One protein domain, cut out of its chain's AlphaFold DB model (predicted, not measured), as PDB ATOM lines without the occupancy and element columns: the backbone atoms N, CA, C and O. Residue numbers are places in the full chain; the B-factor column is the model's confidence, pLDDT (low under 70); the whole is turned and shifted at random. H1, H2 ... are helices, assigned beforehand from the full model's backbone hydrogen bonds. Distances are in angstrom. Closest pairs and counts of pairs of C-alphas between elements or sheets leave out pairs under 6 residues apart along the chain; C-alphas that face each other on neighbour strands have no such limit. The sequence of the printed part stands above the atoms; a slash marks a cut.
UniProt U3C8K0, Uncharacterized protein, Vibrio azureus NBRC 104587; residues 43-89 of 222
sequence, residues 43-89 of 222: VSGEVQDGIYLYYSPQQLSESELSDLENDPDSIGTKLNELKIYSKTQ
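This is residues 43 to 89 of the 222 residues of an uncharacterized protein of Vibrio azureus NBRC 104587 (UniProt U3C8K0). The chain makes a loose open loop with a helical arm: a long stretch without a named helix, residues 43 to 61, runs from the side of H3 to the far end, where the chain folds back through H1 and the short H2. In the middle the two runs meet in a short antiparallel pairing of residues 52 to 53 with residues 77 to 78, and beyond it H3 leads away from H1, with residues 84 to 89 sticking out. The printed part has 47 residues with three named helices, in the order H1, H2, H3, and no named strand; the class is all helix, though just 23 residues are in named elements, under half. The whole is loose and elongated, with a radius of gyration of the C-alphas of 13.3 A and spans of 38 by 21 by 17 A.

The printed part begins at C-alpha 43, at (-9.813, -6.470, 43.637). H1 is residues 62 to 70, 12.2 A long, from C-alpha 62 at (11.023, 0.969, 26.820). H2 is residues 72 to 75, 5.6 A. H3 is residues 79 to 88, 15.3 A, ending at C-alpha 88 at (-26.234, -10.507, 31.615).

H1 and H2 are close but not clearly touching; their closest C-alphas, those of Leu 68 and Ile 75, are 6.4 A apart. H3 is apart from H1 and from H2. Every O i to N i+4 pair is within hydrogen-bond range in H1, and 4 of 6 are in H3; H2 is too short for such a pair, and its one O i to N i+3 pair is not within range.

The two C-alphas farthest apart, those of Glu 62 and Thr 88, are 39.3 A apart. The printed part has no cut, and the links H1 to H2 and H2 to H3 are tight. The mean pLDDT of the printed part is 74.1; residues 43, 45, 48, 56 to 58 and 81 to 89 are under 70.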
ATOM      1  N   VAL A  43     -10.882  -6.570  42.639       66.69
ATOM      2  CA  VAL A  43      -9.813  -6.470  43.637       66.69
ATOM      3  C   VAL A  43     -10.459  -5.921  44.901       66.69
ATOM      4  O   VAL A  43     -11.176  -4.925  44.848       66.69
ATOM      5  N   SER A  44     -10.308  -6.630  46.021       73.31
ATOM      6  CA  SER A  44     -10.910  -6.246  47.311       73.31
ATOM      7  C   SER A  44     -12.436  -6.039  47.277       73.31
ATOM      8  O   SER A  44     -12.985  -5.272  48.059       73.31
ATOM      9  N   GLY A  45     -13.140  -6.736  46.377       69.94
ATOM     10  CA  GLY A  45     -14.598  -6.649  46.223       69.94
ATOM     11  C   GLY A  45     -15.088  -5.554  45.269       69.94
ATOM     12  O   GLY A  45     -16.255  -5.591  44.869       69.94
ATOM     13  N   GLU A  46     -14.209  -4.653  44.828       75.06
ATOM     14  CA  GLU A  46     -14.539  -3.573  43.899       75.06
ATOM     15  C   GLU A  46     -14.270  -3.981  42.452       75.06
ATOM     16  O   GLU A  46     -13.207  -4.513  42.115       75.06
ATOM     17  N   VAL A  47     -15.257  -3.722  41.594       72.44
ATOM     18  CA  VAL A  47     -15.138  -3.915  40.148       72.44
ATOM     19  C   VAL A  47     -14.135  -2.911  39.612       72.44
ATOM     20  O   VAL A  47     -14.349  -1.706  39.727       72.44
ATOM     21  N   GLN A  48     -13.073  -3.420  39.006       69.81
ATOM     22  CA  GLN A  48     -12.070  -2.580  38.371       69.81
ATOM     23  C   GLN A  48     -12.605  -2.101  37.014       69.81
ATOM     24  O   GLN A  48     -12.996  -2.912  36.172       69.81
ATOM     25  N   ASP A  49     -12.668  -0.784  36.826       70.25
ATOM     26  CA  ASP A  49     -12.980  -0.140  35.546       70.25
ATOM     27  C   ASP A  49     -11.667   0.339  34.911       70.25
ATOM     28  O   ASP A  49     -10.774   0.793  35.625       70.25
ATOM     29  N   GLY A  50     -11.524   0.209  33.590       72.81
ATOM     30  CA  GLY A  50     -10.274   0.557  32.904       72.81
ATOM     31  C   GLY A  50      -9.167  -0.499  33.010       72.81
ATOM     32  O   GLY A  50      -7.993  -0.151  33.071       72.81
ATOM     33  N   ILE A  51      -9.517  -1.791  33.021       76.44
ATOM     34  CA  ILE A  51      -8.527  -2.855  32.797       76.44
ATOM     35  C   ILE A  51      -8.263  -2.976  31.294       76.44
ATOM     36  O   ILE A  51      -9.199  -3.129  30.502       76.44
ATOM     37  N   TYR A  52      -6.985  -2.998  30.928       77.81
ATOM     38  CA  TYR A  52      -6.511  -3.195  29.565       77.81
ATOM     39  C   TYR A  52      -5.673  -4.462  29.480       77.81
ATOM     40  O   TYR A  52      -4.847  -4.733  30.353       77.81
ATOM     41  N   LEU A  53      -5.887  -5.241  28.424       76.88
ATOM     42  CA  LEU A  53      -5.070  -6.400  28.102       76.88
ATOM     43  C   LEU A  53      -4.265  -6.111  26.842       76.88
ATOM     44  O   LEU A  53      -4.826  -5.759  25.805       76.88
ATOM     45  N   TYR A  54      -2.956  -6.307  26.926       76.19
ATOM     46  CA  TYR A  54      -2.066  -6.253  25.781       76.19
ATOM     47  C   TYR A  54      -1.300  -7.568  25.664       76.19
ATOM     48  O   TYR A  54      -0.788  -8.085  26.659       76.19
ATOM     49  N   TYR A  55      -1.236  -8.116  24.452       74.81
ATOM     50  CA  TYR A  55      -0.445  -9.300  24.142       74.81
ATOM     51  C   TYR A  55       0.511  -8.969  22.996       74.81
ATOM     52  O   TYR A  55       0.110  -8.382  21.995       74.81
ATOM     53  N   SER A  56       1.773  -9.368  23.135       68.44
ATOM     54  CA  SER A  56       2.754  -9.282  22.057       68.44
ATOM     55  C   SER A  56       3.637 -10.529  22.057       68.44
ATOM     56  O   SER A  56       4.064 -10.974  23.125       68.44
ATOM     57  N   PRO A  57       3.927 -11.110  20.878       58.84
ATOM     58  CA  PRO A  57       4.881 -12.208  20.754       58.84
ATOM     59  C   PRO A  57       6.333 -11.759  20.984       58.84
ATOM     60  O   PRO A  57       7.203 -12.601  21.202       58.84
ATOM     61  N   GLN A  58       6.609 -10.454  20.918       68.31
ATOM     62  CA  GLN A  58       7.935  -9.867  21.106       68.31
ATOM     63  C   GLN A  58       7.933  -8.945  22.327       68.31
ATOM     64  O   GLN A  58       6.927  -8.310  22.643       68.31
ATOM     65  N   GLN A  59       9.066  -8.872  23.024       70.69
ATOM     66  CA  GLN A  59       9.219  -7.952  24.147       70.69
ATOM     67  C   GLN A  59       9.068  -6.506  23.656       70.69
ATOM     68  O   GLN A  59       9.725  -6.116  22.696       70.69
ATOM     69  N   LEU A  60       8.229  -5.728  24.345       76.94
ATOM     70  CA  LEU A  60       8.088  -4.295  24.100       76.94
ATOM     71  C   LEU A  60       9.381  -3.549  24.441       76.94
ATOM     72  O   LEU A  60      10.052  -3.858  25.435       76.94
ATOM     73  N   SER A  61       9.706  -2.548  23.632       80.38
ATOM     74  CA  SER A  61      10.753  -1.575  23.939       80.38
ATOM     75  C   SER A  61      10.337  -0.649  25.091       80.38
ATOM     76  O   SER A  61       9.158  -0.525  25.417       80.38
ATOM     77  N   GLU A  62      11.303   0.030  25.720       80.62
ATOM     78  CA  GLU A  62      11.023   0.969  26.820       80.62
ATOM     79  C   GLU A  62      10.096   2.119  26.395       80.62
ATOM     80  O   GLU A  62       9.257   2.549  27.184       80.62
ATOM     81  N   SER A  63      10.200   2.584  25.145       82.94
ATOM     82  CA  SER A  63       9.293   3.598  24.597       82.94
ATOM     83  C   SER A  63       7.862   3.082  24.489       82.94
ATOM     84  O   SER A  63       6.949   3.754  24.946       82.94
ATOM     85  N   GLU A  64       7.664   1.867  23.977       79.94
ATOM     86  CA  GLU A  64       6.319   1.295  23.824       79.94
ATOM     87  C   GLU A  64       5.690   0.932  25.176       79.94
ATOM     88  O   GLU A  64       4.475   1.006  25.334       79.94
ATOM     89  N   LEU A  65       6.506   0.557  26.167       82.44
ATOM     90  CA  LEU A  65       6.046   0.392  27.546       82.44
ATOM     91  C   LEU A  65       5.586   1.724  28.136       82.44
ATOM     92  O   LEU A  65       4.532   1.776  28.762       82.44
ATOM     93  N   SER A  66       6.344   2.798  27.906       83.56
ATOM     94  CA  SER A  66       5.946   4.131  28.354       83.56
ATOM     95  C   SER A  66       4.664   4.593  27.660       83.56
ATOM     96  O   SER A  66       3.782   5.142  28.316       83.56
ATOM     97  N   ASP A  67       4.508   4.320  26.367       83.00
ATOM     98  CA  ASP A  67       3.280   4.632  25.632       83.00
ATOM     99  C   ASP A  67       2.086   3.824  26.165       83.00
ATOM    100  O   ASP A  67       1.008   4.381  26.358       83.00
ATOM    101  N   LEU A  68       2.281   2.542  26.500       82.69
ATOM    102  CA  LEU A  68       1.250   1.697  27.112       82.69
ATOM    103  C   LEU A  68       0.838   2.185  28.512       82.69
ATOM    104  O   LEU A  68      -0.335   2.095  28.870       82.69
ATOM    105  N   GLU A  69       1.783   2.684  29.310       82.81
ATOM    106  CA  GLU A  69       1.508   3.250  30.637       82.81
ATOM    107  C   GLU A  69       0.780   4.601  30.556       82.81
ATOM    108  O   GLU A  69      -0.067   4.895  31.404       82.81
ATOM    109  N   ASN A  70       1.099   5.414  29.546       84.81
ATOM    110  CA  ASN A  70       0.545   6.757  29.382       84.81
ATOM    111  C   ASN A  70      -0.801   6.775  28.639       84.81
ATOM    112  O   ASN A  70      -1.671   7.572  28.991       84.81
ATOM    113  N   ASP A  71      -0.983   5.923  27.626       84.81
ATOM    114  CA  ASP A  71      -2.209   5.823  26.826       84.81
ATOM    115  C   ASP A  71      -2.562   4.357  26.496       84.81
ATOM    116  O   ASP A  71      -2.401   3.888  25.361       84.81
ATOM    117  N   PRO A  72      -3.084   3.607  27.481       80.00
ATOM    118  CA  PRO A  72      -3.420   2.201  27.301       80.00
ATOM    119  C   PRO A  72      -4.589   1.965  26.331       80.00
ATOM    120  O   PRO A  72      -4.717   0.851  25.824       80.00
ATOM    121  N   ASP A  73      -5.422   2.974  26.035       80.06
ATOM    122  CA  ASP A  73      -6.520   2.862  25.061       80.06
ATOM    123  C   ASP A  73      -6.000   2.746  23.614       80.06
ATOM    124  O   ASP A  73      -6.685   2.184  22.758       80.06
ATOM    125  N   SER A  74      -4.795   3.258  23.332       75.50
ATOM    126  CA  SER A  74      -4.208   3.246  21.984       75.50
ATOM    127  C   SER A  74      -3.694   1.868  21.550       75.50
ATOM    128  O   SER A  74      -3.747   1.521  20.368       75.50
ATOM    129  N   ILE A  75      -3.205   1.078  22.510       71.75
ATOM    130  CA  ILE A  75      -2.458  -0.163  22.265       71.75
ATOM    131  C   ILE A  75      -3.162  -1.377  22.898       71.75
ATOM    132  O   ILE A  75      -3.108  -2.483  22.357       71.75
ATOM    133  N   GLY A  76      -3.839  -1.197  24.034       73.44
ATOM    134  CA  GLY A  76      -4.480  -2.261  24.800       73.44
ATOM    135  C   GLY A  76      -5.943  -2.511  24.425       73.44
ATOM    136  O   GLY A  76      -6.688  -1.618  24.031       73.44
ATOM    137  N   THR A  77      -6.400  -3.750  24.611       76.81
ATOM    138  CA  THR A  77      -7.824  -4.100  24.508       76.81
ATOM    139  C   THR A  77      -8.510  -3.858  25.848       76.81
ATOM    140  O   THR A  77      -8.183  -4.501  26.848       76.81
ATOM    141  N   LYS A  78      -9.477  -2.940  25.874       77.62
ATOM    142  CA  LYS A  78     -10.237  -2.593  27.079       77.62
ATOM    143  C   LYS A  78     -11.235  -3.689  27.448       77.62
ATOM    144  O   LYS A  78     -12.097  -4.050  26.653       77.62
ATOM    145  N   LEU A  79     -11.196  -4.160  28.692       74.12
ATOM    146  CA  LEU A  79     -12.038  -5.260  29.176       74.12
ATOM    147  C   LEU A  79     -13.370  -4.804  29.799       74.12
ATOM    148  O   LEU A  79     -13.991  -5.535  30.572       74.12
ATOM    149  N   ASN A  80     -13.855  -3.612  29.445       72.50
ATOM    150  CA  ASN A  80     -15.102  -3.052  29.981       72.50
ATOM    151  C   ASN A  80     -16.337  -3.914  29.664       72.50
ATOM    152  O   ASN A  80     -17.321  -3.900  30.406       72.50
ATOM    153  N   GLU A  81     -16.273  -4.709  28.596       65.94
ATOM    154  CA  GLU A  81     -17.328  -5.633  28.177       65.94
ATOM    155  C   GLU A  81     -17.518  -6.810  29.164       65.94
ATOM    156  O   GLU A  81     -18.618  -7.358  29.255       65.94
ATOM    157  N   LEU A  82     -16.523  -7.131  30.010       66.50
ATOM    158  CA  LEU A  82     -16.661  -8.140  31.076       66.50
ATOM    159  C   LEU A  82     -17.723  -7.753  32.113       66.50
ATOM    160  O   LEU A  82     -18.376  -8.618  32.700       66.50
ATOM    161  N   LYS A  83     -17.942  -6.449  32.322       66.44
ATOM    162  CA  LYS A  83     -18.995  -5.939  33.210       66.44
ATOM    163  C   LYS A  83     -20.390  -6.215  32.653       66.44
ATOM    164  O   LYS A  83     -21.320  -6.414  33.435       66.44
ATOM    165  N   ILE A  84     -20.537  -6.216  31.326       66.69
ATOM    166  CA  ILE A  84     -21.789  -6.568  30.648       66.69
ATOM    167  C   ILE A  84     -22.032  -8.060  30.850       66.69
ATOM    168  O   ILE A  84     -23.058  -8.413  31.425       66.69
ATOM    169  N   TYR A  85     -21.044  -8.902  30.531       63.81
ATOM    170  CA  TYR A  85     -21.124 -10.346  30.757       63.81
ATOM    171  C   TYR A  85     -21.443 -10.701  32.218       63.81
ATOM    172  O   TYR A  85     -22.344 -11.488  32.483       63.81
ATOM    173  N   SER A  86     -20.784 -10.071  33.196       66.75
ATOM    174  CA  SER A  86     -21.053 -10.327  34.619       66.75
ATOM    175  C   SER A  86     -22.495 -10.009  35.035       66.75
ATOM    176  O   SER A  86     -22.952 -10.547  36.046       66.75
ATOM    177  N   LYS A  87     -23.189  -9.115  34.321       68.50
ATOM    178  CA  LYS A  87     -24.585  -8.748  34.598       68.50
ATOM    179  C   LYS A  87     -25.576  -9.594  33.810       68.50
ATOM    180  O   LYS A  87     -26.593  -9.988  34.368       68.50
ATOM    181  N   THR A  88     -25.309  -9.823  32.528       69.25
ATOM    182  CA  THR A  88     -26.234 -10.507  31.615       69.25
ATOM    183  C   THR A  88     -26.044 -12.017  31.602       69.25
ATOM    184  O   THR A  88     -26.957 -12.723  31.191       69.25
ATOM    185  N   GLN A  89     -24.870 -12.505  32.021       64.31
ATOM    186  CA  GLN A  89     -24.427 -13.902  31.913       64.31
ATOM    187  C   GLN A  89     -24.646 -14.502  30.512       64.31
ATOM    188  O   GLN A  89     -24.799 -15.709  30.358       64.31
TER     189      GLN A  89